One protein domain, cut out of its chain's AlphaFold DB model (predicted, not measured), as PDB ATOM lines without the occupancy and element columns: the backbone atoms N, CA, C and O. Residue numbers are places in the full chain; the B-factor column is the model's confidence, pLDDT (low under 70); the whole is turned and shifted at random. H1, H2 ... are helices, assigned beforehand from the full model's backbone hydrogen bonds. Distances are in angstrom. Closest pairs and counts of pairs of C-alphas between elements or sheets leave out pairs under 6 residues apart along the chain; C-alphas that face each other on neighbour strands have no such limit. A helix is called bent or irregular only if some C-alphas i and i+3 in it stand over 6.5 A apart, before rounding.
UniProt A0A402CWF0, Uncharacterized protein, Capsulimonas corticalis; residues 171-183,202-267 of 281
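What this domain is: This is residues 171 to 183 and 202 to 267 of the 281 residues of an uncharacterized protein of Capsulimonas corticalis (UniProt A0A402CWF0). Four helices make a small body: H2 and H4 stand side by side, and H3 and H5 cross over one side of that pair, H3 on H2 and H5 on H4. H1 reaches away from one end like an arm, coming close to H2 and H3 with its end at residues 180 and 181. The printed part has 79 residues with five named helices, H1 to H5 in order, and no named strand; the class is all helix. It is only just compact, close to loose, with a radius of gyration of the C-alphas of 13.5 A, and is elongated, spanning 47 by 25 by 17 A.

Where its parts are: H1, residues 171 to 181, begins at C-alpha 171 (30.935, 8.499, -48.011) and is 15.0 A long. H2, residues 202 to 214, measures 18.7 A, and H3, residues 219 to 228, 14.4 A. H4, residues 231 to 244, measures 20.0 A and is irregular: C-alphas 239 and 242 are 7.1 A apart. H5, residues 249 to 258, measures 14.3 A and ends at C-alpha 258 (50.330, 37.494, -32.824).

How they stand to each other: H1 is close to H2 but not clearly touching; their closest C-alphas, of Tyr 181 and Arg 210, are 7.4 A apart. H2 touches H4 at a shallow tilt of 26 degrees, the same way, closest at the C-alphas of Leu 208 and Arg 235, 6.9 A. H2 touches H3 at a steep tilt of 50 degrees, opposite ways, closest at the C-alphas of Arg 209 and Ala 222, 6.2 A. H4 and H5 form a helical hairpin and touch at 43 degrees, closest at the C-alphas of Ile 234 and Ile 257, 6.1 A. H3 and H5 are near each other; H1 is apart from H4 and H5. In H1, H2, H3 and H5 every O i to N i+4 pair is within hydrogen-bond range; in H4, 8 of 10 are.

The domain as a whole: The two C-alphas farthest apart, of Asp 171 and Pro 265, are 47.5 A apart. Residues 184 to 201 are not printed, and C-alphas 183 and 202 across this cut are 13.8 A apart. The links H2 to H3, H3 to H4 and H4 to H5 are tight. The mean pLDDT of the printed part is 92.5, with residues 181 to 182 under 70.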
ATOM      1  N   ASP A 171      30.106   7.804 -47.031       81.06
ATOM      2  CA  ASP A 171      30.935   8.499 -48.011       81.06
ATOM      3  C   ASP A 171      30.753  10.025 -48.000       81.06
ATOM      4  O   ASP A 171      31.724  10.749 -48.205       81.06
ATOM      5  N   GLU A 172      29.552  10.538 -47.717       84.06
ATOM      6  CA  GLU A 172      29.341  11.978 -47.520       84.06
ATOM      7  C   GLU A 172      29.932  12.459 -46.198       84.06
ATOM      8  O   GLU A 172      30.584  13.496 -46.162       84.06
ATOM      9  N   VAL A 173      29.738  11.705 -45.113       81.25
ATOM     10  CA  VAL A 173      30.308  12.055 -43.803       81.25
ATOM     11  C   VAL A 173      31.834  12.030 -43.863       81.25
ATOM     12  O   VAL A 173      32.490  12.938 -43.362       81.25
ATOM     13  N   GLU A 174      32.412  11.017 -44.506       81.25
ATOM     14  CA  GLU A 174      33.854  10.935 -44.739       81.25
ATOM     15  C   GLU A 174      34.346  12.076 -45.640       81.25
ATOM     16  O   GLU A 174      35.431  12.595 -45.390       81.25
ATOM     17  N   ARG A 175      33.549  12.525 -46.624       82.69
ATOM     18  CA  ARG A 175      33.880  13.685 -47.465       82.69
ATOM     19  C   ARG A 175      33.897  14.989 -46.677       82.69
ATOM     20  O   ARG A 175      34.868  15.723 -46.795       82.69
ATOM     21  N   ASP A 176      32.893  15.233 -45.846       77.38
ATOM     22  CA  ASP A 176      32.826  16.424 -44.997       77.38
ATOM     23  C   ASP A 176      33.958  16.446 -43.964       77.38
ATOM     24  O   ASP A 176      34.571  17.482 -43.729       77.38
ATOM     25  N   ILE A 177      34.274  15.296 -43.356       76.44
ATOM     26  CA  ILE A 177      35.411  15.160 -42.435       76.44
ATOM     27  C   ILE A 177      36.719  15.421 -43.188       76.44
ATOM     28  O   ILE A 177      37.579  16.150 -42.698       76.44
ATOM     29  N   ALA A 178      36.878  14.852 -44.381       80.06
ATOM     30  CA  ALA A 178      38.067  15.057 -45.192       80.06
ATOM     31  C   ALA A 178      38.214  16.517 -45.646       80.06
ATOM     32  O   ALA A 178      39.308  17.060 -45.552       80.06
ATOM     33  N   GLU A 179      37.133  17.180 -46.051       76.38
ATOM     34  CA  GLU A 179      37.116  18.610 -46.367       76.38
ATOM     35  C   GLU A 179      37.475  19.451 -45.136       76.38
ATOM     36  O   GLU A 179      38.375  20.290 -45.198       76.38
ATOM     37  N   PHE A 180      36.858  19.154 -43.989       71.00
ATOM     38  CA  PHE A 180      37.100  19.854 -42.730       71.00
ATOM     39  C   PHE A 180      38.553  19.726 -42.252       71.00
ATOM     40  O   PHE A 180      39.137  20.697 -41.773       71.00
ATOM     41  N   TYR A 181      39.163  18.545 -42.392       69.00
ATOM     42  CA  TYR A 181      40.545  18.285 -41.973       69.00
ATOM     43  C   TYR A 181      41.589  18.456 -43.088       69.00
ATOM     44  O   TYR A 181      42.785  18.289 -42.827       69.00
ATOM     45  N   GLY A 182      41.167  18.773 -44.313       67.88
ATOM     46  CA  GLY A 182      42.032  18.810 -45.494       67.88
ATOM     47  C   GLY A 182      42.693  17.462 -45.816       67.88
ATOM     48  O   GLY A 182      43.856  17.435 -46.218       67.88
ATOM     49  N   TRP A 183      42.011  16.338 -45.577       76.94
ATOM     50  CA  TRP A 183      42.495  15.004 -45.946       76.94
ATOM     51  C   TRP A 183      42.157  14.686 -47.405       76.94
ATOM     52  O   TRP A 183      41.065  14.977 -47.884       76.94
ATOM     53  N   ASP A 202      52.139  25.553 -51.059       86.31
ATOM     54  CA  ASP A 202      50.874  24.861 -50.772       86.31
ATOM     55  C   ASP A 202      51.086  23.686 -49.815       86.31
ATOM     56  O   ASP A 202      50.315  23.479 -48.876       86.31
ATOM     57  N   ARG A 203      52.177  22.931 -50.002       86.75
ATOM     58  CA  ARG A 203      52.532  21.825 -49.097       86.75
ATOM     59  C   ARG A 203      52.858  22.332 -47.698       86.75
ATOM     60  O   ARG A 203      52.426  21.730 -46.716       86.75
ATOM     61  N   GLU A 204      53.592  23.439 -47.611       93.75
ATOM     62  CA  GLU A 204      53.910  24.103 -46.348       93.75
ATOM     63  C   GLU A 204      52.642  24.600 -45.644       93.75
ATOM     64  O   GLU A 204      52.470  24.367 -44.444       93.75
ATOM     65  N   ARG A 205      51.714  25.211 -46.385       94.31
ATOM     66  CA  ARG A 205      50.432  25.679 -45.851       94.31
ATOM     67  C   ARG A 205      49.585  24.522 -45.309       94.31
ATOM     68  O   ARG A 205      49.085  24.613 -44.188       94.31
ATOM     69  N   VAL A 206      49.484  23.407 -46.041       91.25
ATOM     70  CA  VAL A 206      48.763  22.194 -45.602       91.25
ATOM     71  C   VAL A 206      49.392  21.581 -44.346       91.25
ATOM     72  O   VAL A 206      48.679  21.197 -43.414       91.25
ATOM     73  N   GLU A 207      50.724  21.517 -44.279       94.69
ATOM     74  CA  GLU A 207      51.435  21.016 -43.100       94.69
ATOM     75  C   GLU A 207      51.132  21.872 -41.860       94.69
ATOM     76  O   GLU A 207      50.777  21.341 -40.801       94.69
ATOM     77  N   LEU A 208      51.231  23.200 -41.988       96.69
ATOM     78  CA  LEU A 208      50.960  24.124 -40.890       96.69
ATOM     79  C   LEU A 208      49.502  24.050 -40.433       96.69
ATOM     80  O   LEU A 208      49.259  23.966 -39.229       96.69
ATOM     81  N   ARG A 209      48.547  23.976 -41.366       95.44
ATOM     82  CA  ARG A 209      47.119  23.779 -41.070       95.44
ATOM     83  C   ARG A 209      46.889  22.546 -40.195       95.44
ATOM     84  O   ARG A 209      46.287  22.636 -39.125       95.44
ATOM     85  N   ARG A 210      47.458  21.400 -40.588       92.62
ATOM     86  CA  ARG A 210      47.350  20.140 -39.832       92.62
ATOM     87  C   ARG A 210      47.942  20.257 -38.425       92.62
ATOM     88  O   ARG A 210      47.394  19.691 -37.475       92.62
ATOM     89  N   ARG A 211      49.053  20.983 -38.271       96.75
ATOM     90  CA  ARG A 211      49.680  21.227 -36.961       96.75
ATOM     91  C   ARG A 211      48.870  22.188 -36.086       96.75
ATOM     92  O   ARG A 211      48.833  21.989 -34.878       96.75
ATOM     93  N   LEU A 212      48.199  23.188 -36.656       96.06
ATOM     94  CA  LEU A 212      47.291  24.066 -35.905       96.06
ATOM     95  C   LEU A 212      46.082  23.276 -35.371       96.06
ATOM     96  O   LEU A 212      45.708  23.424 -34.206       96.06
ATOM     97  N   PHE A 213      45.543  22.352 -36.171       93.00
ATOM     98  CA  PHE A 213      44.437  21.483 -35.757       93.00
ATOM     99  C   PHE A 213      44.810  20.520 -34.634       93.00
ATOM    100  O   PHE A 213      44.027  20.334 -33.705       93.00
ATOM    101  N   SER A 214      46.018  19.948 -34.649       92.69
ATOM    102  CA  SER A 214      46.460  19.061 -33.561       92.69
ATOM    103  C   SER A 214      46.620  19.781 -32.215       92.69
ATOM    104  O   SER A 214      46.635  19.137 -31.166       92.69
ATOM    105  N   VAL A 215      46.696  21.116 -32.231       95.94
ATOM    106  CA  VAL A 215      46.704  21.976 -31.039       95.94
ATOM    107  C   VAL A 215      45.281  22.381 -30.602       95.94
ATOM    108  O   VAL A 215      45.109  22.906 -29.501       95.94
ATOM    109  N   GLY A 216      44.256  22.087 -31.409       94.06
ATOM    110  CA  GLY A 216      42.849  22.390 -31.127       94.06
ATOM    111  C   GLY A 216      42.378  23.752 -31.647       94.06
ATOM    112  O   GLY A 216      41.430  24.308 -31.101       94.06
ATOM    113  N   ILE A 217      43.046  24.317 -32.657       95.62
ATOM    114  CA  ILE A 217      42.579  25.527 -33.355       95.62
ATOM    115  C   ILE A 217      41.561  25.111 -34.427       95.62
ATOM    116  O   ILE A 217      41.804  24.152 -35.155       95.62
ATOM    117  N   GLY A 218      40.417  25.798 -34.503       89.38
ATOM    118  CA  GLY A 218      39.355  25.501 -35.477       89.38
ATOM    119  C   GLY A 218      39.705  25.915 -36.914       89.38
ATOM    120  O   GLY A 218      40.612  26.717 -37.119       89.38
ATOM    121  N   GLY A 219      38.960  25.393 -37.898       88.19
ATOM    122  CA  GLY A 219      39.174  25.606 -39.341       88.19
ATOM    123  C   GLY A 219      39.336  27.066 -39.756       88.19
ATOM    124  O   GLY A 219      40.411  27.461 -40.205       88.19
ATOM    125  N   ASP A 220      38.299  27.873 -39.537       89.94
ATOM    126  CA  ASP A 220      38.279  29.288 -39.938       89.94
ATOM    127  C   ASP A 220      39.403  30.095 -39.273       89.94
ATOM    128  O   ASP A 220      40.026  30.959 -39.886       89.94
ATOM    129  N   GLN A 221      39.704  29.778 -38.012       95.06
ATOM    130  CA  GLN A 221      40.763  30.442 -37.265       95.06
ATOM    131  C   GLN A 221      42.156  30.039 -37.761       95.06
ATOM    132  O   GLN A 221      43.056  30.875 -37.796       95.06
ATOM    133  N   ALA A 222      42.350  28.775 -38.143       95.88
ATOM    134  CA  ALA A 222      43.606  28.322 -38.724       95.88
ATOM    135  C   ALA A 222      43.868  29.002 -40.073       95.88
ATOM    136  O   ALA A 222      44.996  29.431 -40.303       95.88
ATOM    137  N   GLU A 223      42.842  29.170 -40.917       94.88
ATOM    138  CA  GLU A 223      42.984  29.920 -42.173       94.88
ATOM    139  C   GLU A 223      43.316  31.384 -41.942       94.88
ATOM    140  O   GLU A 223      44.282  31.872 -42.521       94.88
ATOM    141  N   ALA A 224      42.606  32.052 -41.030       96.38
ATOM    142  CA  ALA A 224      42.911  33.435 -40.684       96.38
ATOM    143  C   ALA A 224      44.377  33.603 -40.237       96.38
ATOM    144  O   ALA A 224      45.057  34.525 -40.675       96.38
ATOM    145  N   ILE A 225      44.900  32.671 -39.430       97.50
ATOM    146  CA  ILE A 225      46.303  32.689 -38.989       97.50
ATOM    147  C   ILE A 225      47.274  32.472 -40.161       97.50
ATOM    148  O   ILE A 225      48.318  33.122 -40.205       97.50
ATOM    149  N   LEU A 226      46.964  31.556 -41.081       97.00
ATOM    150  CA  LEU A 226      47.809  31.263 -42.245       97.00
ATOM    151  C   LEU A 226      47.828  32.411 -43.261       97.00
ATOM    152  O   LEU A 226      48.847  32.604 -43.920       97.00
ATOM    153  N   ASP A 227      46.733  33.162 -43.375       97.19
ATOM    154  CA  ASP A 227      46.642  34.337 -44.244       97.19
ATOM    155  C   ASP A 227      47.305  35.576 -43.627       97.19
ATOM    156  O   ASP A 227      47.900  36.382 -44.341       97.19
ATOM    157  N   GLU A 228      47.225  35.734 -42.303       98.19
ATOM    158  CA  GLU A 228      47.725  36.921 -41.604       98.19
ATOM    159  C   GLU A 228      49.224  36.841 -41.262       98.19
ATOM    160  O   GLU A 228      49.924  37.858 -41.288       98.19
ATOM    161  N   PHE A 229      49.749  35.651 -40.948       97.88
ATOM    162  CA  PHE A 229      51.106  35.503 -40.413       97.88
ATOM    163  C   PHE A 229      52.039  34.692 -41.328       97.88
ATOM    164  O   PHE A 229      51.649  33.661 -41.870       97.88
ATOM    165  N   PRO A 230      53.334  35.065 -41.438       97.56
ATOM    166  CA  PRO A 230      54.294  34.300 -42.233       97.56
ATOM    167  C   PRO A 230      54.487  32.860 -41.727       97.56
ATOM    168  O   PRO A 230      54.695  32.635 -40.529       97.56
ATOM    169  N   ALA A 231      54.562  31.892 -42.648       97.19
ATOM    170  CA  ALA A 231      54.729  30.461 -42.360       97.19
ATOM    171  C   ALA A 231      55.888  30.150 -41.390       97.19
ATOM    172  O   ALA A 231      55.741  29.370 -40.445       97.19
ATOM    173  N   GLY A 232      57.033  30.821 -41.559       97.00
ATOM    174  CA  GLY A 232      58.198  30.648 -40.687       97.00
ATOM    175  C   GLY A 232      57.950  31.050 -39.226       97.00
ATOM    176  O   GLY A 232      58.498  30.422 -38.317       97.00
ATOM    177  N   ARG A 233      57.101  32.060 -38.978       97.94
ATOM    178  CA  ARG A 233      56.705  32.471 -37.621       97.94
ATOM    179  C   ARG A 233      55.798  31.419 -36.989       97.94
ATOM    180  O   ARG A 233      56.055  30.999 -35.862       97.94
ATOM    181  N   ILE A 234      54.790  30.962 -37.728       98.19
ATOM    182  CA  ILE A 234      53.837  29.943 -37.270       98.19
ATOM    183  C   ILE A 234      54.581  28.648 -36.917       98.19
ATOM    184  O   ILE A 234      54.428  28.134 -35.807       98.19
ATOM    185  N   ARG A 235      55.457  28.163 -37.814       98.19
ATOM    186  CA  ARG A 235      56.281  26.962 -37.592       98.19
ATOM    187  C   ARG A 235      57.102  27.071 -36.310       98.19
ATOM    188  O   ARG A 235      57.047  26.181 -35.466       98.19
ATOM    189  N   ARG A 236      57.812  28.190 -36.136       97.88
ATOM    190  CA  ARG A 236      58.661  28.432 -34.964       97.88
ATOM    191  C   ARG A 236      57.867  28.375 -33.659       97.88
ATOM    192  O   ARG A 236      58.294  27.709 -32.718       97.88
ATOM    193  N   GLN A 237      56.705  29.026 -33.597       98.19
ATOM    194  CA  GLN A 237      55.883  28.998 -32.382       98.19
ATOM    195  C   GLN A 237      55.287  27.607 -32.116       98.19
ATOM    196  O   GLN A 237      55.247  27.178 -30.961       98.19
ATOM    197  N   LEU A 238      54.900  26.871 -33.163       98.06
ATOM    198  CA  LEU A 238      54.461  25.477 -33.049       98.06
ATOM    199  C   LEU A 238      55.568  24.558 -32.506       98.06
ATOM    200  O   LEU A 238      55.284  23.700 -31.671       98.06
ATOM    201  N   ASP A 239      56.819  24.738 -32.940       97.62
ATOM    202  CA  ASP A 239      57.973  23.961 -32.460       97.62
ATOM    203  C   ASP A 239      58.312  24.279 -30.994       97.62
ATOM    204  O   ASP A 239      58.749  23.414 -30.235       97.62
ATOM    205  N   TRP A 240      58.072  25.519 -30.563       97.81
ATOM    206  CA  TRP A 240      58.326  25.972 -29.195       97.81
ATOM    207  C   TRP A 240      57.218  25.622 -28.202       97.81
ATOM    208  O   TRP A 240      57.458  25.602 -26.990       97.81
ATOM    209  N   LEU A 241      56.014  25.322 -28.687       97.12
ATOM    210  CA  LEU A 241      54.834  25.094 -27.857       97.12
ATOM    211  C   LEU A 241      55.015  24.000 -26.779       97.12
ATOM    212  O   LEU A 241      54.635  24.259 -25.631       97.12
ATOM    213  N   PRO A 242      55.635  22.828 -27.053       96.75
ATOM    214  CA  PRO A 242      55.852  21.796 -26.032       96.75
ATOM    215  C   PRO A 242      56.696  22.272 -24.840       96.75
ATOM    216  O   PRO A 242      56.484  21.829 -23.711       96.75
ATOM    217  N   TYR A 243      57.615  23.215 -25.064       96.75
ATOM    218  CA  TYR A 243      58.526  23.731 -24.038       96.75
ATOM    219  C   TYR A 243      57.890  24.804 -23.149       96.75
ATOM    220  O   TYR A 243      58.395  25.072 -22.059       96.75
ATOM    221  N   ARG A 244      56.769  25.404 -23.577       94.88
ATOM    222  CA  ARG A 244      56.062  26.450 -22.816       94.88
ATOM    223  C   ARG A 244      55.138  25.896 -21.719       94.88
ATOM    224  O   ARG A 244      54.684  26.670 -20.885       94.88
ATOM    225  N   LYS A 245      54.863  24.580 -21.695       92.81
ATOM    226  CA  LYS A 245      54.028  23.887 -20.680       92.81
ATOM    227  C   LYS A 245      52.670  24.563 -20.399       92.81
ATOM    228  O   LYS A 245      52.207  24.607 -19.262       92.81
ATOM    229  N   ALA A 246      52.022  25.088 -21.435       93.19
ATOM    230  CA  ALA A 246      50.751  25.796 -21.306       93.19
ATOM    231  C   ALA A 246      49.596  24.862 -20.919       93.19
ATOM    232  O   ALA A 246      49.468  23.776 -21.492       93.19
ATOM    233  N   ARG A 247      48.715  25.325 -20.021       92.00
ATOM    234  CA  ARG A 247      47.437  24.657 -19.715       92.00
ATOM    235  C   ARG A 247      46.454  24.766 -20.888       92.00
ATOM    236  O   ARG A 247      45.812  23.782 -21.230       92.00
ATOM    237  N   GLU A 248      46.404  25.928 -21.541       95.12
ATOM    238  CA  GLU A 248      45.585  26.205 -22.732       95.12
ATOM    239  C   GLU A 248      46.494  26.429 -23.949       95.12
ATOM    240  O   GLU A 248      46.942  27.543 -24.230       95.12
ATOM    241  N   ARG A 249      46.826  25.342 -24.654       97.06
ATOM    242  CA  ARG A 249      47.829  25.355 -25.732       97.06
ATOM    243  C   ARG A 249      47.420  26.201 -26.940       97.06
ATOM    244  O   ARG A 249      48.256  26.939 -27.448       97.06
ATOM    245  N   SER A 250      46.159  26.123 -27.365       97.38
ATOM    246  CA  SER A 250      45.624  26.889 -28.499       97.38
ATOM    247  C   SER A 250      45.684  28.394 -28.243       97.38
ATOM    248  O   SER A 250      46.270  29.131 -29.031       97.38
ATOM    249  N   ARG A 251      45.168  28.840 -27.092       97.00
ATOM    250  CA  ARG A 251      45.159  30.254 -26.700       97.00
ATOM    251  C   ARG A 251      46.567  30.837 -26.594       97.00
ATOM    252  O   ARG A 251      46.807  31.930 -27.104       97.00
ATOM    253  N   LEU A 252      47.502  30.106 -25.976       97.50
ATOM    254  CA  LEU A 252      48.892  30.559 -25.895       97.50
ATOM    255  C   LEU A 252      49.551  30.619 -27.276       97.50
ATOM    256  O   LEU A 252      50.297  31.555 -27.536       97.50
ATOM    257  N   LEU A 253      49.300  29.637 -28.146       98.06
ATOM    258  CA  LEU A 253      49.883  29.612 -29.486       98.06
ATOM    259  C   LEU A 253      49.430  30.818 -30.318       98.06
ATOM    260  O   LEU A 253      50.268  31.456 -30.944       98.06
ATOM    261  N   ILE A 254      48.139  31.159 -30.276       97.81
ATOM    262  CA  ILE A 254      47.592  32.326 -30.984       97.81
ATOM    263  C   ILE A 254      48.268  33.612 -30.496       97.81
ATOM    264  O   ILE A 254      48.783  34.372 -31.312       97.81
ATOM    265  N   ALA A 255      48.346  33.817 -29.176       97.81
ATOM    266  CA  ALA A 255      49.028  34.978 -28.600       97.81
ATOM    267  C   ALA A 255      50.517  35.018 -28.989       97.81
ATOM    268  O   ALA A 255      51.033  36.054 -29.395       97.81
ATOM    269  N   ALA A 256      51.198  33.870 -28.948       97.81
ATOM    270  CA  ALA A 256      52.610  33.768 -29.298       97.81
ATOM    271  C   ALA A 256      52.893  34.045 -30.783       97.81
ATOM    272  O   ALA A 256      53.972  34.539 -31.107       97.81
ATOM    273  N   ILE A 257      51.957  33.719 -31.683       98.06
ATOM    274  CA  ILE A 257      52.045  34.058 -33.109       98.06
ATOM    275  C   ILE A 257      51.764  35.552 -33.315       98.06
ATOM    276  O   ILE A 257      52.535  36.211 -34.013       98.06
ATOM    277  N   ALA A 258      50.718  36.091 -32.685       97.75
ATOM    278  CA  ALA A 258      50.330  37.494 -32.824       97.75
ATOM    279  C   ALA A 258      51.416  38.457 -32.313       97.75
ATOM    280  O   ALA A 258      51.776  39.414 -32.995       97.75
ATOM    281  N   GLU A 259      51.990  38.166 -31.146       97.81
ATOM    282  CA  GLU A 259      52.991  39.007 -30.476       97.81
ATOM    283  C   GLU A 259      54.443  38.568 -30.755       97.81
ATOM    284  O   GLU A 259      55.378  39.106 -30.168       97.81
ATOM    285  N   ASP A 260      54.644  37.581 -31.635       97.62
ATOM    286  CA  ASP A 260      55.948  37.002 -31.999       97.62
ATOM    287  C   ASP A 260      56.854  36.690 -30.794       97.62
ATOM    288  O   ASP A 260      58.007  37.117 -30.714       97.62
ATOM    289  N   TYR A 261      56.316  35.938 -29.831       97.94
ATOM    290  CA  TYR A 261      57.004  35.640 -28.573       97.94
ATOM    291  C   TYR A 261      58.403  35.075 -28.796       97.94
ATOM    292  O   TYR A 261      58.590  34.167 -29.603       97.94
ATOM    293  N   GLU A 262      59.368  35.507 -27.989       97.31
ATOM    294  CA  GLU A 262      60.735  35.001 -28.067       97.31
ATOM    295  C   GLU A 262      60.865  33.508 -27.693       97.31
ATOM    296  O   GLU A 262      59.972  32.889 -27.095       97.31
ATOM    297  N   GLU A 263      62.038  32.945 -28.005       96.75
ATOM    298  CA  GLU A 263      62.411  31.555 -27.738       96.75
ATOM    299  C   GLU A 263      62.273  31.204 -26.244       96.75
ATOM    300  O   GLU A 263      62.785  31.953 -25.399       96.75
ATOM    301  N   PRO A 264      61.627  30.076 -25.883       95.75
ATOM    302  CA  PRO A 264      61.511  29.638 -24.497       95.75
ATOM    303  C   PRO A 264      62.875  29.503 -23.796       95.75
ATOM    304  O   PRO A 264      63.819  28.975 -24.394       95.75
ATOM    305  N   PRO A 265      62.992  29.872 -22.502       93.00
ATOM    306  CA  PRO A 265      64.250  29.776 -21.753       93.00
ATOM    307  C   PRO A 265      64.897  28.382 -21.784       93.00
ATOM    308  O   PRO A 265      66.119  28.268 -21.831       93.00
ATOM    309  N   ALA A 266      64.075  27.326 -21.825       92.44
ATOM    310  CA  ALA A 266      64.529  25.938 -21.897       92.44
ATOM    311  C   ALA A 266      65.374  25.626 -23.148       92.44
ATOM    312  O   ALA A 266      66.235  24.752 -23.092       92.44
ATOM    313  N   LEU A 267      65.158  26.336 -24.261       91.25
ATOM    314  CA  LEU A 267      65.919  26.142 -25.500       91.25
ATOM    315  C   LEU A 267      67.178  27.021 -25.560       91.25
ATOM    316  O   LEU A 267      68.213  26.573 -26.057       91.25
TER     317      LEU A 267